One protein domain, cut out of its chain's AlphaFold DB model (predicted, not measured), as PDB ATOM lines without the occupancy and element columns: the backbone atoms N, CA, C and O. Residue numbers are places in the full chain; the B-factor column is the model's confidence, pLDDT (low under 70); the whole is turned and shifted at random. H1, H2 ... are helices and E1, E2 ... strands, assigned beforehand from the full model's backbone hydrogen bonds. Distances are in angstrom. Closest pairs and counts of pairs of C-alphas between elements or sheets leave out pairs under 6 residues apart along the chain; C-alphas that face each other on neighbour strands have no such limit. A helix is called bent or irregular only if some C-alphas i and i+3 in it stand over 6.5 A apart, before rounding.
ATOM      1  N   LYS A 141     -34.676 -23.251 -22.642       68.06
ATOM      2  CA  LYS A 141     -33.778 -22.278 -22.009       68.06
ATOM      3  C   LYS A 141     -32.353 -22.792 -22.193       68.06
ATOM      4  O   LYS A 141     -31.825 -23.453 -21.305       68.06
ATOM      5  N   GLU A 142     -31.753 -22.532 -23.352       50.31
ATOM      6  CA  GLU A 142     -30.396 -22.963 -23.684       50.31
ATOM      7  C   GLU A 142     -29.363 -22.283 -22.774       50.31
ATOM      8  O   GLU A 142     -28.718 -21.286 -23.095       50.31
ATOM      9  N   SER A 143     -29.159 -22.863 -21.596       50.69
ATOM     10  CA  SER A 143     -27.865 -22.846 -20.946       50.69
ATOM     11  C   SER A 143     -27.527 -24.291 -20.585       50.69
ATOM     12  O   SER A 143     -28.198 -24.940 -19.782       50.69
ATOM     13  N   ASN A 144     -26.464 -24.815 -21.203       44.78
ATOM     14  CA  ASN A 144     -25.980 -26.204 -21.083       44.78
ATOM     15  C   ASN A 144     -25.641 -26.657 -19.639       44.78
ATOM     16  O   ASN A 144     -24.993 -27.680 -19.452       44.78
ATOM     17  N   ALA A 145     -25.969 -25.874 -18.608       48.97
ATOM     18  CA  ALA A 145     -25.592 -26.106 -17.220       48.97
ATOM     19  C   ALA A 145     -26.771 -26.223 -16.237       48.97
ATOM     20  O   ALA A 145     -26.509 -26.544 -15.080       48.97
ATOM     21  N   SER A 146     -28.019 -25.964 -16.648       46.44
ATOM     22  CA  SER A 146     -29.162 -25.967 -15.713       46.44
ATOM     23  C   SER A 146     -30.500 -26.419 -16.296       46.44
ATOM     24  O   SER A 146     -31.295 -26.977 -15.552       46.44
ATOM     25  N   ASN A 147     -30.753 -26.218 -17.594       49.06
ATOM     26  CA  ASN A 147     -32.019 -26.584 -18.245       49.06
ATOM     27  C   ASN A 147     -31.745 -27.330 -19.557       49.06
ATOM     28  O   ASN A 147     -32.086 -26.864 -20.642       49.06
ATOM     29  N   ALA A 148     -31.061 -28.467 -19.465       47.66
ATOM     30  CA  ALA A 148     -30.819 -29.336 -20.610       47.66
ATOM     31  C   ALA A 148     -32.119 -30.066 -20.994       47.66
ATOM     32  O   ALA A 148     -32.274 -31.245 -20.713       47.66
ATOM     33  N   GLN A 149     -33.077 -29.344 -21.572       53.62
ATOM     34  CA  GLN A 149     -34.341 -29.905 -22.031       53.62
ATOM     35  C   GLN A 149     -34.118 -30.546 -23.404       53.62
ATOM     36  O   GLN A 149     -34.259 -29.892 -24.436       53.62
ATOM     37  N   TYR A 150     -33.714 -31.814 -23.417       62.19
ATOM     38  CA  TYR A 150     -33.723 -32.616 -24.636       62.19
ATOM     39  C   TYR A 150     -35.117 -33.209 -24.798       62.19
ATOM     40  O   TYR A 150     -35.667 -33.813 -23.880       62.19
ATOM     41  N   PHE A 151     -35.722 -33.026 -25.968       73.06
ATOM     42  CA  PHE A 151     -37.014 -33.643 -26.232       73.06
ATOM     43  C   PHE A 151     -36.828 -35.132 -26.521       73.06
ATOM     44  O   PHE A 151     -36.030 -35.515 -27.377       73.06
ATOM     45  N   PHE A 152     -37.591 -35.970 -25.821       85.62
ATOM     46  CA  PHE A 152     -37.673 -37.399 -26.111       85.62
ATOM     47  C   PHE A 152     -38.134 -37.650 -27.550       85.62
ATOM     48  O   PHE A 152     -39.063 -36.999 -28.037       85.62
ATOM     49  N   SER A 153     -37.509 -38.625 -28.215       88.75
ATOM     50  CA  SER A 153     -37.971 -39.098 -29.521       88.75
ATOM     51  C   SER A 153     -39.327 -39.799 -29.401       88.75
ATOM     52  O   SER A 153     -39.718 -40.253 -28.321       88.75
ATOM     53  N   ALA A 154     -40.034 -39.928 -30.526       88.12
ATOM     54  CA  ALA A 154     -41.296 -40.667 -30.580       88.12
ATOM     55  C   ALA A 154     -41.140 -42.109 -30.060       88.12
ATOM     56  O   ALA A 154     -41.964 -42.553 -29.266       88.12
ATOM     57  N   ASP A 155     -40.037 -42.782 -30.403       92.38
ATOM     58  CA  ASP A 155     -39.760 -44.154 -29.964       92.38
ATOM     59  C   ASP A 155     -39.641 -44.267 -28.438       92.38
ATOM     60  O   ASP A 155     -40.174 -45.197 -27.832       92.38
ATOM     61  N   VAL A 156     -38.977 -43.300 -27.793       92.69
ATOM     62  CA  VAL A 156     -38.853 -43.276 -26.327       92.69
ATOM     63  C   VAL A 156     -40.213 -43.029 -25.680       92.69
ATOM     64  O   VAL A 156     -40.563 -43.689 -24.700       92.69
ATOM     65  N   ILE A 157     -41.013 -42.124 -26.245       92.25
ATOM     66  CA  ILE A 157     -42.378 -41.881 -25.776       92.25
ATOM     67  C   ILE A 157     -43.236 -43.148 -25.907       92.25
ATOM     68  O   ILE A 157     -43.939 -43.497 -24.958       92.25
ATOM     69  N   ASP A 158     -43.161 -43.870 -27.027       91.44
ATOM     70  CA  ASP A 158     -43.921 -45.106 -27.236       91.44
ATOM     71  C   ASP A 158     -43.454 -46.251 -26.325       91.44
ATOM     72  O   ASP A 158     -44.290 -46.994 -25.799       91.44
ATOM     73  N   PHE A 159     -42.150 -46.359 -26.054       95.12
ATOM     74  CA  PHE A 159     -41.611 -47.287 -25.057       95.12
ATOM     75  C   PHE A 159     -42.182 -47.012 -23.658       95.12
ATOM     76  O   PHE A 159     -42.682 -47.926 -22.995       95.12
ATOM     77  N   ILE A 160     -42.169 -45.751 -23.217       95.94
ATOM     78  CA  ILE A 160     -42.722 -45.348 -21.914       95.94
ATOM     79  C   ILE A 160     -44.225 -45.613 -21.872       95.94
ATOM     80  O   ILE A 160     -44.729 -46.183 -20.908       95.94
ATOM     81  N   SER A 161     -44.936 -45.249 -22.938       94.62
ATOM     82  CA  SER A 161     -46.372 -45.475 -23.097       94.62
ATOM     83  C   SER A 161     -46.714 -46.963 -22.944       94.62
ATOM     84  O   SER A 161     -47.583 -47.325 -22.152       94.62
ATOM     85  N   SER A 162     -45.963 -47.838 -23.615       95.12
ATOM     86  CA  SER A 162     -46.128 -49.294 -23.526       95.12
ATOM     87  C   SER A 162     -45.795 -49.827 -22.131       95.12
ATOM     88  O   SER A 162     -46.508 -50.685 -21.609       95.12
ATOM     89  N   THR A 163     -44.752 -49.287 -21.498       95.81
ATOM     90  CA  THR A 163     -44.345 -49.636 -20.129       95.81
ATOM     91  C   THR A 163     -45.443 -49.294 -19.121       95.81
ATOM     92  O   THR A 163     -45.772 -50.125 -18.276       95.81
ATOM     93  N   ILE A 164     -46.064 -48.115 -19.250       96.00
ATOM     94  CA  ILE A 164     -47.181 -47.677 -18.400       96.00
ATOM     95  C   ILE A 164     -48.342 -48.667 -18.460       96.00
ATOM     96  O   ILE A 164     -48.832 -49.108 -17.420       96.00
ATOM     97  N   SER A 165     -48.749 -49.052 -19.672       94.69
ATOM     98  CA  SER A 165     -49.851 -49.996 -19.865       94.69
ATOM     99  C   SER A 165     -49.514 -51.404 -19.374       94.69
ATOM    100  O   SER A 165     -50.339 -52.018 -18.703       94.69
ATOM    101  N   THR A 166     -48.314 -51.900 -19.685       95.62
ATOM    102  CA  THR A 166     -47.891 -53.281 -19.385       95.62
ATOM    103  C   THR A 166     -47.713 -53.516 -17.889       95.62
ATOM    104  O   THR A 166     -48.071 -54.573 -17.383       95.62
ATOM    105  N   LEU A 167     -47.174 -52.527 -17.174       94.94
ATOM    106  CA  LEU A 167     -46.945 -52.611 -15.730       94.94
ATOM    107  C   LEU A 167     -48.120 -52.065 -14.904       94.94
ATOM    108  O   LEU A 167     -48.046 -52.039 -13.677       94.94
ATOM    109  N   HIS A 168     -49.211 -51.667 -15.566       94.62
ATOM    110  CA  HIS A 168     -50.462 -51.226 -14.947       94.62
ATOM    111  C   HIS A 168     -50.295 -50.090 -13.919       94.62
ATOM    112  O   HIS A 168     -50.950 -50.088 -12.873       94.62
ATOM    113  N   PHE A 169     -49.436 -49.109 -14.220       95.50
ATOM    114  CA  PHE A 169     -49.294 -47.916 -13.380       95.50
ATOM    115  C   PHE A 169     -50.580 -47.079 -13.407       95.50
ATOM    116  O   PHE A 169     -51.125 -46.806 -14.476       95.50
ATOM    117  N   ASP A 170     -51.056 -46.642 -12.236       95.00
ATOM    118  CA  ASP A 170     -52.241 -45.779 -12.116       95.00
ATOM    119  C   ASP A 170     -51.876 -44.298 -11.958       95.00
ATOM    120  O   ASP A 170     -52.683 -43.422 -12.287       95.00
ATOM    121  N   LYS A 171     -50.645 -44.007 -11.519       97.25
ATOM    122  CA  LYS A 171     -50.098 -42.650 -11.451       97.25
ATOM    123  C   LYS A 171     -48.699 -42.558 -12.049       97.25
ATOM    124  O   LYS A 171     -47.870 -43.446 -11.856       97.25
ATOM    125  N   VAL A 172     -48.420 -41.442 -12.722       98.00
ATOM    126  CA  VAL A 172     -47.096 -41.115 -13.269       98.00
ATOM    127  C   VAL A 172     -46.660 -39.715 -12.840       98.00
ATOM    128  O   VAL A 172     -47.206 -38.711 -13.304       98.00
ATOM    129  N   LEU A 173     -45.647 -39.643 -11.977       98.44
ATOM    130  CA  LEU A 173     -44.991 -38.393 -11.599       98.44
ATOM    131  C   LEU A 173     -43.873 -38.081 -12.598       98.44
ATOM    132  O   LEU A 173     -42.906 -38.831 -12.705       98.44
ATOM    133  N   CYS A 174     -44.003 -36.971 -13.314       98.31
ATOM    134  CA  CYS A 174     -43.017 -36.476 -14.271       98.31
ATOM    135  C   CYS A 174     -42.140 -35.412 -13.600       98.31
ATOM    136  O   CYS A 174     -42.668 -34.411 -13.124       98.31
ATOM    137  N   ILE A 175     -40.821 -35.602 -13.565       97.44
ATOM    138  CA  ILE A 175     -39.857 -34.657 -12.979       97.44
ATOM    139  C   ILE A 175     -38.888 -34.202 -14.071       97.44
ATOM    140  O   ILE A 175     -38.009 -34.960 -14.476       97.44
ATOM    141  N   GLY A 176     -39.053 -32.969 -14.550       94.31
ATOM    142  CA  GLY A 176     -38.285 -32.448 -15.688       94.31
ATOM    143  C   GLY A 176     -38.657 -33.077 -17.035       94.31
ATOM    144  O   GLY A 176     -37.908 -32.953 -17.996       94.31
ATOM    145  N   THR A 177     -39.801 -33.767 -17.131       95.19
ATOM    146  CA  THR A 177     -40.220 -34.501 -18.340       95.19
ATOM    147  C   THR A 177     -41.574 -34.033 -18.892       95.19
ATOM    148  O   THR A 177     -42.539 -34.809 -18.921       95.19
ATOM    149  N   PRO A 178     -41.692 -32.770 -19.340       94.25
ATOM    150  CA  PRO A 178     -42.968 -32.190 -19.758       94.25
ATOM    151  C   PRO A 178     -43.593 -32.904 -20.962       94.25
ATOM    152  O   PRO A 178     -44.787 -33.187 -20.945       94.25
ATOM    153  N   SER A 179     -42.810 -33.301 -21.969       93.38
ATOM    154  CA  SER A 179     -43.353 -33.983 -23.158       93.38
ATOM    155  C   SER A 179     -43.982 -35.348 -22.841       93.38
ATOM    156  O   SER A 179     -44.959 -35.747 -23.480       93.38
ATOM    157  N   ILE A 180     -43.477 -36.051 -21.820       95.44
ATOM    158  CA  ILE A 180     -44.069 -37.301 -21.327       95.44
ATOM    159  C   ILE A 180     -45.403 -37.017 -20.630       95.44
ATOM    160  O   ILE A 180     -46.398 -37.679 -20.933       95.44
ATOM    161  N   HIS A 181     -45.442 -36.015 -19.743       96.75
ATOM    162  CA  HIS A 181     -46.672 -35.581 -19.072       96.75
ATOM    163  C   HIS A 181     -47.772 -35.256 -20.093       96.75
ATOM    164  O   HIS A 181     -48.887 -35.777 -20.013       96.75
ATOM    165  N   GLU A 182     -47.432 -34.452 -21.101       95.06
ATOM    166  CA  GLU A 182     -48.333 -34.073 -22.187       95.06
ATOM    167  C   GLU A 182     -48.843 -35.299 -22.965       95.06
ATOM    168  O   GLU A 182     -50.047 -35.419 -23.215       95.06
ATOM    169  N   HIS A 183     -47.959 -36.243 -23.313       94.94
ATOM    170  CA  HIS A 183     -48.343 -37.452 -24.044       94.94
ATOM    171  C   HIS A 183     -49.302 -38.342 -23.245       94.94
ATOM    172  O   HIS A 183     -50.316 -38.789 -23.788       94.94
ATOM    173  N   ILE A 184     -49.023 -38.589 -21.962       96.25
ATOM    174  CA  ILE A 184     -49.901 -39.392 -21.094       96.25
ATOM    175  C   ILE A 184     -51.286 -38.746 -21.031       96.25
ATOM    176  O   ILE A 184     -52.299 -39.412 -21.251       96.25
ATOM    177  N   LYS A 185     -51.326 -37.429 -20.819       94.50
ATOM    178  CA  LYS A 185     -52.564 -36.679 -20.623       94.50
ATOM    179  C   LYS A 185     -53.417 -36.545 -21.886       94.50
ATOM    180  O   LYS A 185     -54.644 -36.508 -21.794       94.50
ATOM    181  N   HIS A 186     -52.797 -36.449 -23.064       93.19
ATOM    182  CA  HIS A 186     -53.491 -36.006 -24.279       93.19
ATOM    183  C   HIS A 186     -53.484 -36.993 -25.451       93.19
ATOM    184  O   HIS A 186     -54.224 -36.772 -26.410       93.19
ATOM    185  N   SER A 187     -52.732 -38.095 -25.387       90.38
ATOM    186  CA  SER A 187     -52.742 -39.131 -26.440       90.38
ATOM    187  C   SER A 187     -54.046 -39.933 -26.505       90.38
ATOM    188  O   SER A 187     -54.326 -40.582 -27.509       90.38
ATOM    189  N   GLY A 188     -54.829 -39.942 -25.422       90.19
ATOM    190  CA  GLY A 188     -56.026 -40.775 -25.287       90.19
ATOM    191  C   GLY A 188     -55.746 -42.253 -24.983       90.19
ATOM    192  O   GLY A 188     -56.705 -42.977 -24.717       90.19
ATOM    193  N   LYS A 189     -54.473 -42.687 -24.961       90.62
ATOM    194  CA  LYS A 189     -54.057 -44.061 -24.617       90.62
ATOM    195  C   LYS A 189     -54.176 -44.358 -23.112       90.62
ATOM    196  O   LYS A 189     -54.460 -45.487 -22.734       90.62
ATOM    197  N   HIS A 190     -54.027 -43.336 -22.264       93.62
ATOM    198  CA  HIS A 190     -53.863 -43.473 -20.807       93.62
ATOM    199  C   HIS A 190     -54.949 -42.756 -19.995       93.62
ATOM    200  O   HIS A 190     -54.665 -42.096 -19.002       93.62
ATOM    201  N   LYS A 191     -56.221 -42.861 -20.409       90.06
ATOM    202  CA  LYS A 191     -57.338 -42.104 -19.796       90.06
ATOM    203  C   LYS A 191     -57.526 -42.343 -18.293       90.06
ATOM    204  O   LYS A 191     -58.080 -41.485 -17.617       90.06
ATOM    205  N   SER A 192     -57.116 -43.505 -17.788       92.56
ATOM    206  CA  SER A 192     -57.214 -43.877 -16.372       92.56
ATOM    207  C   SER A 192     -55.950 -43.577 -15.563       92.56
ATOM    208  O   SER A 192     -55.932 -43.860 -14.371       92.56
ATOM    209  N   VAL A 193     -54.894 -43.058 -16.195       96.50
ATOM    210  CA  VAL A 193     -53.607 -42.792 -15.543       96.50
ATOM    211  C   VAL A 193     -53.539 -41.316 -15.175       96.50
ATOM    212  O   VAL A 193     -53.579 -40.446 -16.046       96.50
ATOM    213  N   ALA A 194     -53.416 -41.020 -13.884       96.88
ATOM    214  CA  ALA A 194     -53.194 -39.651 -13.439       96.88
ATOM    215  C   ALA A 194     -51.720 -39.268 -13.636       96.88
ATOM    216  O   ALA A 194     -50.822 -40.065 -13.368       96.88
ATOM    217  N   THR A 195     -51.446 -38.033 -14.049       97.94
ATOM    218  CA  THR A 195     -50.073 -37.535 -14.184       97.94
ATOM    219  C   THR A 195     -49.916 -36.141 -13.599       97.94
ATOM    220  O   THR A 195     -50.830 -35.326 -13.697       97.94
ATOM    221  N   PHE A 196     -48.751 -35.876 -13.008       98.38
ATOM    222  CA  PHE A 196     -48.385 -34.589 -12.422       98.38
ATOM    223  C   PHE A 196     -46.965 -34.210 -12.846       98.38
ATOM    224  O   PHE A 196     -46.091 -35.078 -12.887       98.38
ATOM    225  N   LEU A 197     -46.741 -32.936 -13.165       98.38
ATOM    226  CA  LEU A 197     -45.460 -32.413 -13.631       98.38
ATOM    227  C   LEU A 197     -44.786 -31.548 -12.559       98.38
ATOM    228  O   LEU A 197     -45.319 -30.531 -12.128       98.38
ATOM    229  N   LEU A 198     -43.574 -31.930 -12.177       98.44
ATOM    230  CA  LEU A 198     -42.647 -31.120 -11.400       98.44
ATOM    231  C   LEU A 198     -41.559 -30.598 -12.338       98.44
ATOM    232  O   LEU A 198     -40.804 -31.393 -12.897       98.44
ATOM    233  N   ASP A 199     -41.454 -29.282 -12.512       95.69
ATOM    234  CA  ASP A 199     -40.453 -28.694 -13.410       95.69
ATOM    235  C   ASP A 199     -39.914 -27.362 -12.881       95.69
ATOM    236  O   ASP A 199     -40.632 -26.600 -12.230       95.69
ATOM    237  N   LEU A 200     -38.661 -27.055 -13.213       93.56
ATOM    238  CA  LEU A 200     -38.050 -25.762 -12.915       93.56
ATOM    239  C   LEU A 200     -38.525 -24.678 -13.899       93.56
ATOM    240  O   LEU A 200     -38.433 -23.485 -13.611       93.56
ATOM    241  N   ASP A 201     -39.035 -25.059 -15.073       92.19
ATOM    242  CA  ASP A 201     -39.555 -24.107 -16.040       92.19
ATOM    243  C   ASP A 201     -41.000 -23.691 -15.745       92.19
ATOM    244  O   ASP A 201     -41.967 -24.274 -16.238       92.19
ATOM    245  N   VAL A 202     -41.133 -22.597 -14.997       92.69
ATOM    246  CA  VAL A 202     -42.416 -21.983 -14.626       92.69
ATOM    247  C   VAL A 202     -43.342 -21.644 -15.805       92.69
ATOM    248  O   VAL A 202     -44.548 -21.509 -15.612       92.69
ATOM    249  N   ARG A 203     -42.831 -21.556 -17.042       92.25
ATOM    250  CA  ARG A 203     -43.657 -21.308 -18.238       92.25
ATOM    251  C   ARG A 203     -44.736 -22.379 -18.431       92.25
ATOM    252  O   ARG A 203     -45.812 -22.054 -18.935       92.25
ATOM    253  N   MET A 204     -44.475 -23.614 -17.988       93.38
ATOM    254  CA  MET A 204     -45.402 -24.752 -18.064       93.38
ATOM    255  C   MET A 204     -46.673 -24.559 -17.224       93.38
ATOM    256  O   MET A 204     -47.732 -25.079 -17.586       93.38
ATOM    257  N   ARG A 205     -46.604 -23.748 -16.156       94.19
ATOM    258  CA  ARG A 205     -47.737 -23.405 -15.275       94.19
ATOM    259  C   ARG A 205     -48.952 -22.898 -16.045       94.19
ATOM    260  O   ARG A 205     -50.090 -23.177 -15.670       94.19
ATOM    261  N   GLN A 206     -48.709 -22.181 -17.139       92.12
ATOM    262  CA  GLN A 206     -49.762 -21.591 -17.961       92.12
ATOM    263  C   GLN A 206     -50.671 -22.641 -18.593       92.12
ATOM    264  O   GLN A 206     -51.847 -22.370 -18.806       92.12
ATOM    265  N   PHE A 207     -50.145 -23.834 -18.876       91.75
ATOM    266  CA  PHE A 207     -50.802 -24.841 -19.709       91.75
ATOM    267  C   PHE A 207     -51.322 -26.038 -18.903       91.75
ATOM    268  O   PHE A 207     -52.265 -26.712 -19.326       91.75
ATOM    269  N   HIS A 208     -50.763 -26.288 -17.717       92.81
ATOM    270  CA  HIS A 208     -51.054 -27.480 -16.923       92.81
ATOM    271  C   HIS A 208     -51.478 -27.124 -15.495       92.81
ATOM    272  O   HIS A 208     -50.766 -26.415 -14.791       92.81
ATOM    273  N   LYS A 209     -52.644 -27.625 -15.060       92.38
ATOM    274  CA  LYS A 209     -53.097 -27.524 -13.657       92.38
ATOM    275  C   LYS A 209     -52.379 -28.529 -12.745       92.38
ATOM    276  O   LYS A 209     -52.075 -28.224 -11.593       92.38
ATOM    277  N   ASP A 210     -52.077 -29.706 -13.294       95.44
ATOM    278  CA  ASP A 210     -51.317 -30.787 -12.654       95.44
ATOM    279  C   ASP A 210     -49.811 -30.508 -12.751       95.44
ATOM    280  O   ASP A 210     -49.048 -31.256 -13.364       95.44
ATOM    281  N   TYR A 211     -49.416 -29.355 -12.221       97.31
ATOM    282  CA  TYR A 211     -48.074 -28.806 -12.309       97.31
ATOM    283  C   TYR A 211     -47.672 -28.153 -10.988       97.31
ATOM    284  O   TYR A 211     -48.500 -27.514 -10.329       97.31
ATOM    285  N   ALA A 212     -46.385 -28.249 -10.661       97.75
ATOM    286  CA  ALA A 212     -45.742 -27.400  -9.674       97.75
ATOM    287  C   ALA A 212     -44.419 -26.842 -10.200       97.75
ATOM    288  O   ALA A 212     -43.593 -27.583 -10.747       97.75
ATOM    289  N   HIS A 213     -44.193 -25.546  -9.963       96.94
ATOM    290  CA  HIS A 213     -42.871 -24.964 -10.121       96.94
ATOM    291  C   HIS A 213     -42.001 -25.522  -9.001       96.94
ATOM    292  O   HIS A 213     -42.293 -25.341  -7.814       96.94
ATOM    293  N   TYR A 214     -40.967 -26.260  -9.390       97.50
ATOM    294  CA  TYR A 214     -40.271 -27.157  -8.489       97.50
ATOM    295  C   TYR A 214     -38.790 -27.280  -8.829       97.50
ATOM    296  O   TYR A 214     -38.402 -27.442  -9.986       97.50
ATOM    297  N   ASN A 215     -37.946 -27.260  -7.802       95.81
ATOM    298  CA  ASN A 215     -36.519 -27.509  -7.942       95.81
ATOM    299  C   ASN A 215     -36.148 -28.902  -7.409       95.81
ATOM    300  O   ASN A 215     -36.146 -29.172  -6.206       95.81
ATOM    301  N   MET A 216     -35.779 -29.795  -8.332       95.38
ATOM    302  CA  MET A 216     -35.469 -31.196  -8.034       95.38
ATOM    303  C   MET A 216     -34.189 -31.420  -7.220       95.38
ATOM    304  O   MET A 216     -34.013 -32.499  -6.658       95.38
ATOM    305  N   PHE A 217     -33.297 -30.434  -7.112       94.00
ATOM    306  CA  PHE A 217     -32.037 -30.595  -6.374       94.00
ATOM    307  C   PHE A 217     -32.123 -30.179  -4.905       94.00
ATOM    308  O   PHE A 217     -31.209 -30.470  -4.143       94.00
ATOM    309  N   ASN A 218     -33.199 -29.514  -4.486       94.19
ATOM    310  CA  ASN A 218     -33.399 -29.110  -3.090       94.19
ATOM    311  C   ASN A 218     -34.814 -29.399  -2.558       94.19
ATOM    312  O   ASN A 218     -35.092 -29.066  -1.407       94.19
ATOM    313  N   HIS A 219     -35.681 -30.043  -3.349       96.12
ATOM    314  CA  HIS A 219     -37.074 -30.332  -2.995       96.12
ATOM    315  C   HIS A 219     -37.877 -29.068  -2.649       96.12
ATOM    316  O   HIS A 219     -38.656 -29.046  -1.702       96.12
ATOM    317  N   HIS A 220     -37.646 -27.985  -3.392       96.38
ATOM    318  CA  HIS A 220     -38.315 -26.713  -3.150       96.38
ATOM    319  C   HIS A 220     -39.497 -26.511  -4.095       96.38
ATOM    320  O   HIS A 220     -39.319 -26.493  -5.316       96.38
ATOM    321  N   PHE A 221     -40.674 -26.298  -3.509       97.19
ATOM    322  CA  PHE A 221     -41.862 -25.777  -4.176       97.19
ATOM    323  C   PHE A 221     -41.909 -24.257  -4.021       97.19
ATOM    324  O   PHE A 221     -41.696 -23.730  -2.930       97.19
ATOM    325  N   TYR A 222     -42.195 -23.548  -5.112       95.19
ATOM    326  CA  TYR A 222     -42.233 -22.081  -5.091       95.19
ATOM    327  C   TYR A 222     -43.603 -21.521  -4.682       95.19
ATOM    328  O   TYR A 222     -43.697 -20.350  -4.312       95.19
ATOM    329  N   GLU A 223     -44.657 -22.342  -4.735       93.81
ATOM    330  CA  GLU A 223     -46.025 -21.979  -4.358       93.81
ATOM    331  C   GLU A 223     -46.651 -23.067  -3.476       93.81
ATOM    332  O   GLU A 223     -46.717 -24.234  -3.865       93.81
ATOM    333  N   ALA A 224     -47.192 -22.676  -2.319       95.06
ATOM    334  CA  ALA A 224     -47.805 -23.613  -1.373       95.06
ATOM    335  C   ALA A 224     -49.016 -24.355  -1.971       95.06
ATOM    336  O   ALA A 224     -49.202 -25.543  -1.734       95.06
ATOM    337  N   ALA A 225     -49.813 -23.680  -2.806       94.75
ATOM    338  CA  ALA A 225     -50.955 -24.306  -3.474       94.75
ATOM    339  C   ALA A 225     -50.528 -25.373  -4.504       94.75
ATOM    340  O   ALA A 225     -51.264 -26.326  -4.752       94.75
ATOM    341  N   GLU A 226     -49.357 -25.214  -5.130       96.06
ATOM    342  CA  GLU A 226     -48.791 -26.214  -6.045       96.06
ATOM    343  C   GLU A 226     -48.272 -27.437  -5.279       96.06
ATOM    344  O   GLU A 226     -48.512 -28.570  -5.695       96.06
ATOM    345  N   GLU A 227     -47.622 -27.208  -4.135       97.56
ATOM    346  CA  GLU A 227     -47.185 -28.261  -3.212       97.56
ATOM    347  C   GLU A 227     -48.369 -29.059  -2.648       97.56
ATOM    348  O   GLU A 227     -48.343 -30.289  -2.623       97.56
ATOM    349  N   GLU A 228     -49.454 -28.382  -2.270       97.25
ATOM    350  CA  GLU A 228     -50.667 -29.040  -1.789       97.25
ATOM    351  C   GLU A 228     -51.278 -29.956  -2.860       97.25
ATOM    352  O   GLU A 228     -51.592 -31.116  -2.579       97.25
ATOM    353  N   ARG A 229     -51.386 -29.486  -4.112       96.94
ATOM    354  CA  ARG A 229     -51.854 -30.323  -5.231       96.94
ATOM    355  C   ARG A 229     -50.927 -31.506  -5.492       96.94
ATOM    356  O   ARG A 229     -51.412 -32.597  -5.788       96.94
ATOM    357  N   PHE A 230     -49.615 -31.319  -5.352       97.81
ATOM    358  CA  PHE A 230     -48.658 -32.421  -5.412       97.81
ATOM    359  C   PHE A 230     -48.931 -33.453  -4.305       97.81
ATOM    360  O   PHE A 230     -49.027 -34.642  -4.598       97.81
ATOM    361  N   HIS A 231     -49.145 -33.033  -3.056       96.50
ATOM    362  CA  HIS A 231     -49.486 -33.950  -1.960       96.50
ATOM    363  C   HIS A 231     -50.806 -34.691  -2.200       96.50
ATOM    364  O   HIS A 231     -50.875 -35.905  -1.999       96.50
ATOM    365  N   GLN A 232     -51.829 -34.005  -2.709       95.56
ATOM    366  CA  GLN A 232     -53.090 -34.630  -3.115       95.56
ATOM    367  C   GLN A 232     -52.878 -35.657  -4.239       95.56
ATOM    368  O   GLN A 232     -53.441 -36.751  -4.196       95.56
ATOM    369  N   PHE A 233     -52.025 -35.354  -5.223       96.38
ATOM    370  CA  PHE A 233     -51.651 -36.300  -6.273       96.38
ATOM    371  C   PHE A 233     -50.908 -37.523  -5.714       96.38
ATOM    372  O   PHE A 233     -51.170 -38.645  -6.151       96.38
ATOM    373  N   MET A 234     -50.023 -37.337  -4.734       95.12
ATOM    374  CA  MET A 234     -49.259 -38.419  -4.098       95.12
ATOM    375  C   MET A 234     -50.098 -39.279  -3.138       95.12
ATOM    376  O   MET A 234     -49.718 -40.413  -2.820       95.12
ATOM    377  N   ALA A 235     -51.259 -38.783  -2.706       91.31
ATOM    378  CA  ALA A 235     -52.209 -39.538  -1.902       91.31
ATOM    379  C   ALA A 235     -52.907 -40.621  -2.742       91.31
ATOM    380  O   ALA A 235     -53.345 -40.366  -3.860       91.31
ATOM    381  N   SER A 236     -53.054 -41.828  -2.196       79.50
ATOM    382  CA  SER A 236     -53.840 -42.927  -2.775       79.50
ATOM    383  C   SER A 236     -53.442 -43.303  -4.212       79.50
ATOM    384  O   SER A 236     -54.060 -42.870  -5.185       79.50
ATOM    385  N   SER A 237     -52.418 -44.147  -4.351       84.19
ATOM    386  CA  SER A 237     -52.037 -44.802  -5.614       84.19
ATOM    387  C   SER A 237     -51.783 -46.283  -5.372       84.19
ATOM    388  O   SER A 237     -51.199 -46.664  -4.354       84.19
ATOM    389  N   LYS A 238     -52.212 -47.121  -6.316       88.06
ATOM    390  CA  LYS A 238     -51.901 -48.553  -6.313       88.06
ATOM    391  C   LYS A 238     -50.484 -48.811  -6.816       88.06
ATOM    392  O   LYS A 238     -49.798 -49.662  -6.254       88.06
ATOM    393  N   SER A 239     -50.065 -48.091  -7.856       93.00
ATOM    394  CA  SER A 239     -48.764 -48.250  -8.492       93.00
ATOM    395  C   SER A 239     -48.297 -46.938  -9.129       93.00
ATOM    396  O   SER A 239     -48.873 -46.453 -10.107       93.00
ATOM    397  N   LEU A 240     -47.218 -46.379  -8.581       95.81
ATOM    398  CA  LEU A 240     -46.649 -45.106  -9.008       95.81
ATOM    399  C   LEU A 240     -45.381 -45.329  -9.836       95.81
ATOM    400  O   LEU A 240     -44.433 -45.966  -9.373       95.81
ATOM    401  N   LEU A 241     -45.325 -44.719 -11.018       97.31
ATOM    402  CA  LEU A 241     -44.092 -44.550 -11.780       97.31
ATOM    403  C   LEU A 241     -43.578 -43.115 -11.631       97.31
ATOM    404  O   LEU A 241     -44.297 -42.159 -11.906       97.31
ATOM    405  N   ILE A 242     -42.320 -42.956 -11.226       97.56
ATOM    406  CA  ILE A 242     -41.627 -41.664 -11.215       97.56
ATOM    407  C   ILE A 242     -40.652 -41.637 -12.390       97.56
ATOM    408  O   ILE A 242     -39.751 -42.471 -12.455       97.56
ATOM    409  N   ILE A 243     -40.818 -40.683 -13.300       97.62
ATOM    410  CA  ILE A 243     -39.952 -40.498 -14.468       97.62
ATOM    411  C   ILE A 243     -39.163 -39.206 -14.292       97.62
ATOM    412  O   ILE A 243     -39.737 -38.174 -13.948       97.62
ATOM    413  N   ILE A 244     -37.847 -39.279 -14.477       95.38
ATOM    414  CA  ILE A 244     -36.923 -38.210 -14.099       95.38
ATOM    415  C   ILE A 244     -35.933 -37.989 -15.236       95.38
ATOM    416  O   ILE A 244     -35.287 -38.942 -15.670       95.38
ATOM    417  N   ASP A 245     -35.783 -36.740 -15.660       91.50
ATOM    418  CA  ASP A 245     -34.754 -36.306 -16.610       91.50
ATOM    419  C   ASP A 245     -34.031 -35.073 -16.045       91.50
ATOM    420  O   ASP A 245     -34.434 -33.929 -16.274       91.50
ATOM    421  N   PRO A 246     -33.029 -35.275 -15.169       89.31
ATOM    422  CA  PRO A 246     -32.270 -34.181 -14.593       89.31
ATOM    423  C   PRO A 246     -31.220 -33.677 -15.599       89.31
ATOM    424  O   PRO A 246     -30.707 -34.444 -16.413       89.31
ATOM    425  N   PRO A 247     -30.779 -32.411 -15.505       81.81
ATOM    426  CA  PRO A 247     -29.699 -31.917 -16.356       81.81
ATOM    427  C   PRO A 247     -28.416 -32.760 -16.201       81.81
ATOM    428  O   PRO A 247     -28.054 -33.147 -15.093       81.81
ATOM    429  N   TYR A 248     -27.687 -32.985 -17.304       66.00
ATOM    430  CA  TYR A 248     -26.504 -33.868 -17.431       66.00
ATOM    431  C   TYR A 248     -25.425 -33.682 -16.354       66.00
ATOM    432  O   TYR A 248     -24.782 -34.637 -15.931       66.00
ATOM    433  N   GLY A 249     -25.209 -32.443 -15.901       64.44
ATOM    434  CA  GLY A 249     -24.267 -32.119 -14.822       64.44
ATOM    435  C   GLY A 249     -24.850 -32.275 -13.414       64.44
ATOM    436  O   GLY A 249     -24.306 -31.689 -12.477       64.44
ATOM    437  N   GLY A 250     -25.986 -32.962 -13.294       64.94
ATOM    438  CA  GLY A 250     -26.835 -33.014 -12.116       64.94
ATOM    439  C   GLY A 250     -26.126 -33.578 -10.894       64.94
ATOM    440  O   GLY A 250     -25.346 -34.528 -10.961       64.94
ATOM    441  N   LEU A 251     -26.431 -32.985  -9.744       82.38
ATOM    442  CA  LEU A 251     -25.949 -33.428  -8.444       82.38
ATOM    443  C   LEU A 251     -26.723 -34.686  -8.037       82.38
ATOM    444  O   LEU A 251     -27.701 -34.590  -7.298       82.38
ATOM    445  N   VAL A 252     -26.308 -35.860  -8.526       88.38
ATOM    446  CA  VAL A 252     -26.985 -37.151  -8.265       88.38
ATOM    447  C   VAL A 252     -27.220 -37.369  -6.768       88.38
ATOM    448  O   VAL A 252     -28.296 -37.802  -6.362       88.38
ATOM    449  N   GLN A 253     -26.257 -36.976  -5.928       89.56
ATOM    450  CA  GLN A 253     -26.408 -36.994  -4.474       89.56
ATOM    451  C   GLN A 253     -27.592 -36.133  -4.000       89.56
ATOM    452  O   GLN A 253     -28.427 -36.621  -3.244       89.56
ATOM    453  N   ALA A 254     -27.715 -34.889  -4.468       91.44
ATOM    454  CA  ALA A 254     -28.823 -34.005  -4.098       91.44
ATOM    455  C   ALA A 254     -30.170 -34.538  -4.616       91.44
ATOM    456  O   ALA A 254     -31.149 -34.596  -3.873       91.44
ATOM    457  N   LEU A 255     -30.194 -35.024  -5.863       92.50
ATOM    458  CA  LEU A 255     -31.367 -35.676  -6.442       92.50
ATOM    459  C   LEU A 255     -31.798 -36.892  -5.608       92.50
ATOM    460  O   LEU A 255     -32.989 -37.086  -5.386       92.50
ATOM    461  N   SER A 256     -30.853 -37.679  -5.083       92.12
ATOM    462  CA  SER A 256     -31.170 -38.823  -4.223       92.12
ATOM    463  C   SER A 256     -31.875 -38.435  -2.930       92.12
ATOM    464  O   SER A 256     -32.826 -39.107  -2.528       92.12
ATOM    465  N   VAL A 257     -31.467 -37.326  -2.309       92.12
ATOM    466  CA  VAL A 257     -32.123 -36.787  -1.113       92.12
ATOM    467  C   VAL A 257     -33.546 -36.359  -1.455       92.12
ATOM    468  O   VAL A 257     -34.491 -36.738  -0.765       92.12
ATOM    469  N   THR A 258     -33.718 -35.634  -2.560       94.31
ATOM    470  CA  THR A 258     -35.036 -35.213  -3.037       94.31
ATOM    471  C   THR A 258     -35.956 -36.394  -3.353       94.31
ATOM    472  O   THR A 258     -37.111 -36.402  -2.938       94.31
ATOM    473  N   LEU A 259     -35.466 -37.416  -4.057       94.19
ATOM    474  CA  LEU A 259     -36.272 -38.587  -4.404       94.19
ATOM    475  C   LEU A 259     -36.687 -39.380  -3.166       94.19
ATOM    476  O   LEU A 259     -37.817 -39.854  -3.115       94.19
ATOM    477  N   LYS A 260     -35.822 -39.482  -2.146       92.75
ATOM    478  CA  LYS A 260     -36.200 -40.072  -0.853       92.75
ATOM    479  C   LYS A 260     -37.365 -39.313  -0.213       92.75
ATOM    480  O   LYS A 260     -38.302 -39.958   0.244       92.75
ATOM    481  N   LYS A 261     -37.345 -37.972  -0.237       94.38
ATOM    482  CA  LYS A 261     -38.458 -37.139   0.259       94.38
ATOM    483  C   LYS A 261     -39.747 -37.392  -0.530       94.38
ATOM    484  O   LYS A 261     -40.762 -37.698   0.075       94.38
ATOM    485  N   ILE A 262     -39.685 -37.376  -1.864       94.75
ATOM    486  CA  ILE A 262     -40.847 -37.651  -2.732       94.75
ATOM    487  C   ILE A 262     -41.447 -39.035  -2.456       94.75
ATOM    488  O   ILE A 262     -42.664 -39.169  -2.340       94.75
ATOM    489  N   VAL A 263     -40.613 -40.075  -2.359       92.50
ATOM    490  CA  VAL A 263     -41.083 -41.441  -2.078       92.50
ATOM    491  C   VAL A 263     -41.710 -41.521  -0.686       92.50
ATOM    492  O   VAL A 263     -42.752 -42.148  -0.547       92.50
ATOM    493  N   ALA A 264     -41.136 -40.848   0.316       92.00
ATOM    494  CA  ALA A 264     -41.689 -40.795   1.669       92.00
ATOM    495  C   ALA A 264     -43.051 -40.079   1.743       92.00
ATOM    496  O   ALA A 264     -43.873 -40.425   2.586       92.00
ATOM    497  N   THR A 265     -43.317 -39.124   0.849       91.00
ATOM    498  CA  THR A 265     -44.637 -38.488   0.697       91.00
ATOM    499  C   THR A 265     -45.675 -39.432   0.078       91.00
ATOM    500  O   THR A 265     -46.879 -39.220   0.221       91.00
ATOM    501  N   SER A 266     -45.241 -40.473  -0.638       86.50
ATOM    502  CA  SER A 266     -46.155 -41.416  -1.274       86.50
ATOM    503  C   SER A 266     -46.786 -42.359  -0.255       86.50
ATOM    504  O   SER A 266     -46.104 -43.014   0.526       86.50
ATOM    505  N   SER A 267     -48.103 -42.521  -0.347       82.38
ATOM    506  CA  SER A 267     -48.825 -43.613   0.330       82.38
ATOM    507  C   SER A 267     -48.834 -44.915  -0.489       82.38
ATOM    508  O   SER A 267     -49.470 -45.899  -0.103       82.38
ATOM    509  N   CYS A 268     -48.167 -44.922  -1.648       80.62
ATOM    510  CA  CYS A 268     -48.180 -46.039  -2.578       80.62
ATOM    511  C   CYS A 268     -47.333 -47.208  -2.067       80.62
ATOM    512  O   CYS A 268     -46.196 -47.035  -1.631       80.62
ATOM    513  N   LYS A 269     -47.867 -48.428  -2.194       73.62
ATOM    514  CA  LYS A 269     -47.150 -49.661  -1.828       73.62
ATOM    515  C   LYS A 269     -46.045 -50.028  -2.821       73.62
ATOM    516  O   LYS A 269     -45.127 -50.750  -2.451       73.62
ATOM    517  N   SER A 270     -46.153 -49.577  -4.072       86.75
ATOM    518  CA  SER A 270     -45.224 -49.911  -5.152       86.75
ATOM    519  C   SER A 270     -44.830 -48.655  -5.917       86.75
ATOM    520  O   SER A 270     -45.641 -48.075  -6.640       86.75
ATOM    521  N   VAL A 271     -43.576 -48.236  -5.751       92.06
ATOM    522  CA  VAL A 271     -43.009 -47.083  -6.451       92.06
ATOM    523  C   VAL A 271     -41.881 -47.556  -7.354       92.06
ATOM    524  O   VAL A 271     -40.846 -48.028  -6.884       92.06
ATOM    525  N   SER A 272     -42.076 -47.403  -8.659       94.31
ATOM    526  CA  SER A 272     -41.050 -47.631  -9.675       94.31
ATOM    527  C   SER A 272     -40.446 -46.308 -10.125       94.31
ATOM    528  O   SER A 272     -41.084 -45.257 -10.061       94.31
ATOM    529  N   ARG A 273     -39.193 -46.345 -10.579       94.06
ATOM    530  CA  ARG A 273     -38.456 -45.157 -11.018       94.06
ATOM    531  C   ARG A 273     -37.812 -45.424 -12.368       94.06
ATOM    532  O   ARG A 273     -37.194 -46.469 -12.544       94.06
ATOM    533  N   LEU A 274     -37.918 -44.462 -13.275       95.00
ATOM    534  CA  LEU A 274     -37.216 -44.443 -14.548       95.00
ATOM    535  C   LEU A 274     -36.399 -43.152 -14.615       95.00
ATOM    536  O   LEU A 274     -36.953 -42.054 -14.619       95.00
ATOM    537  N   LEU A 275     -35.077 -43.299 -14.607       93.44
ATOM    538  CA  LEU A 275     -34.128 -42.192 -14.628       93.44
ATOM    539  C   LEU A 275     -33.461 -42.134 -16.005       93.44
ATOM    540  O   LEU A 275     -32.709 -43.037 -16.365       93.44
ATOM    541  N   PHE A 276     -33.716 -41.065 -16.750       91.81
ATOM    542  CA  PHE A 276     -32.962 -40.734 -17.952       91.81
ATOM    543  C   PHE A 276     -31.688 -40.014 -17.539       91.81
ATOM    544  O   PHE A 276     -31.730 -38.931 -16.964       91.81
ATOM    545  N   PHE A 277     -30.539 -40.648 -17.756       89.25
ATOM    546  CA  PHE A 277     -29.259 -40.063 -17.381       89.25
ATOM    547  C   PHE A 277     -28.129 -40.620 -18.251       89.25
ATOM    548  O   PHE A 277     -28.260 -41.721 -18.791       89.25
ATOM    549  N   PRO A 278     -27.013 -39.890 -18.420       87.94
ATOM    550  CA  PRO A 278     -25.908 -40.368 -19.238       87.94
ATOM    551  C   PRO A 278     -25.300 -41.647 -18.668       87.94
ATOM    552  O   PRO A 278     -24.969 -41.697 -17.484       87.94
ATOM    553  N   TYR A 279     -25.088 -42.647 -19.526       89.50
ATOM    554  CA  TYR A 279     -24.593 -43.967 -19.116       89.50
ATOM    555  C   TYR A 279     -23.282 -43.895 -18.310       89.50
ATOM    556  O   TYR A 279     -23.115 -44.602 -17.328       89.50
ATOM    557  N   PHE A 280     -22.373 -42.973 -18.650       87.81
ATOM    558  CA  PHE A 280     -21.092 -42.807 -17.953       87.81
ATOM    559  C   PHE A 280     -21.223 -42.283 -16.509       87.81
ATOM    560  O   PHE A 280     -20.232 -42.235 -15.782       87.81
ATOM    561  N   MET A 281     -22.420 -41.870 -16.083       88.69
ATOM    562  CA  MET A 281     -22.711 -41.474 -14.703       88.69
ATOM    563  C   MET A 281     -23.238 -42.634 -13.845       88.69
ATOM    564  O   MET A 281     -23.539 -42.415 -12.670       88.69
ATOM    565  N   GLU A 282     -23.328 -43.852 -14.387       89.69
ATOM    566  CA  GLU A 282     -23.747 -45.063 -13.668       89.69
ATOM    567  C   GLU A 282     -23.072 -45.217 -12.291       89.69
ATOM    568  O   GLU A 282     -23.810 -45.344 -11.315       89.69
ATOM    569  N   PRO A 283     -21.742 -45.035 -12.118       89.38
ATOM    570  CA  PRO A 283     -21.121 -45.152 -10.794       89.38
ATOM    571  C   PRO A 283     -21.674 -44.165  -9.753       89.38
ATOM    572  O   PRO A 283     -21.730 -44.459  -8.559       89.38
ATOM    573  N   GLN A 284     -22.091 -42.968 -10.183       88.00
ATOM    574  CA  GLN A 284     -22.718 -41.981  -9.297       88.00
ATOM    575  C   GLN A 284     -24.160 -42.370  -8.965       88.00
ATOM    576  O   GLN A 284     -24.610 -42.152  -7.837       88.00
ATOM    577  N   VAL A 285     -24.879 -42.944  -9.934       90.19
ATOM    578  CA  VAL A 285     -26.238 -43.460  -9.743       90.19
ATOM    579  C   VAL A 285     -26.216 -44.631  -8.768       90.19
ATOM    580  O   VAL A 285     -26.937 -44.579  -7.783       90.19
ATOM    581  N   GLU A 286     -25.349 -45.623  -8.947       90.25
ATOM    582  CA  GLU A 286     -25.237 -46.761  -8.025       90.25
ATOM    583  C   GLU A 286     -24.891 -46.318  -6.600       90.25
ATOM    584  O   GLU A 286     -25.499 -46.773  -5.630       90.25
ATOM    585  N   LYS A 287     -23.953 -45.372  -6.472       89.19
ATOM    586  CA  LYS A 287     -23.514 -44.843  -5.176       89.19
ATOM    587  C   LYS A 287     -24.631 -44.127  -4.411       89.19
ATOM    588  O   LYS A 287     -24.714 -44.252  -3.191       89.19
ATOM    589  N   HIS A 288     -25.448 -43.323  -5.092       89.12
ATOM    590  CA  HIS A 288     -26.402 -42.417  -4.435       89.12
ATOM    591  C   HIS A 288     -27.866 -42.861  -4.546       89.12
ATOM    592  O   HIS A 288     -28.687 -42.520  -3.693       89.12
ATOM    593  N   LEU A 289     -28.199 -43.642  -5.566       87.44
ATOM    594  CA  LEU A 289     -29.517 -44.197  -5.857       87.44
ATOM    595  C   LEU A 289     -29.434 -45.729  -5.959       87.44
ATOM    596  O   LEU A 289     -29.813 -46.284  -6.992       87.44
ATOM    597  N   PRO A 290     -28.969 -46.431  -4.906       80.50
ATOM    598  CA  PRO A 290     -28.831 -47.876  -4.965       80.50
ATOM    599  C   PRO A 290     -30.184 -48.518  -5.278       80.50
ATOM    600  O   PRO A 290     -31.226 -48.161  -4.710       80.50
TER     601      PRO A 290
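AT A GLANCE: This is residues 141 to 290 of the 298 residues of the protein "ZCCHC4" of Bugula neritina (UniProt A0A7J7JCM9). A twisted sheet of five parallel strands makes the middle of this domain, with H2 and H3 on one face and H4 and H5 on the other. H6 lies beyond the last residues of the strands, and H1 only grazes the sheet. The printed part has 150 residues, with named elements in the order H1 E1 H2 E2 H3 E3 H4 E4 H5 E5 H6, and its class is mixed, helices and strands. The sheet's order is E3 E2 E1 E4 E5. The whole is compact and rounded, with a radius of gyration of the C-alphas of 14.5 A and spans of 35 by 35 by 32 A.

HOW THE PARTS SIT: H1, residues 154 to 166, only just touches H2, residues 178 to 186, with 3 pairs of C-alphas within 8 A, the closest being Ile 157 and Ile 180 at 6.6 A. E1, residues 171 to 175, and E2, residues 194 to 199, are parallel neighbours, with N 172 and O 194 2.8 A apart. H2 runs along the strands at a height over the sheet of 8.6 A. H3, residues 202 to 206, is on the same face over E3, residues 211 to 215; N 212 of E3 is 2.9 A from O 197 of E2. H4, residues 224 to 234, is on the opposite face, across the strands at 74 degrees to E3 on the local plane. E4, residues 240 to 244, is parallel to E1, with N 175 and O 243 2.8 A apart, and to E5, residues 271 to 275, with N 274 and O 242 2.8 A apart. H5, residues 252 to 265, is on the same face as H4; the domain has three layers, helices on both faces of a sheet, with H4 and H5 on one face of the sheet E3 E2 E1 E4 E5 and H2 on the other. H6, residues 279 to 288, touches residues 252 to 256 of H5, the closest C-alphas being Gln 253 and His 288 at 5.4 A. Three right-handed strand-helix-strand units, parallel neighbours joined through a helix, are E1, H2, E2; E2, H3, E3; and E4, H5, E5; E3, H4, E4 is a split one, also right-handed, with E2 and E1 between its strands. Every O i to N i+4 pair is within hydrogen-bond range in H1, H2, H4 and H5, against 4 of 6 in H6 and 0 of 1 in H3, where 2 of 2 O i to N i+3 pairs are.

IN THESE COORDINATES: H1 begins at C-alpha 154, (-41.296, -40.667, -30.580), and measures 18.1 A. E2 measures 16.8 A, H4 15.1 A and H5, the longest helix, 19.8 A. H6 is irregular, with C-alphas 280 and 283 7.5 A apart, and ends at C-alpha 288, (-26.402, -42.417, -4.435).

THE WHOLE: The C-alphas farthest apart, Gly 188 and Lys 287, are 38.4 A apart. The printed part has no cut, and no link is long. Residues 141 to 153 hold no named element, and pLDDT is under 70 in residues 141 to 150 and 248 to 250.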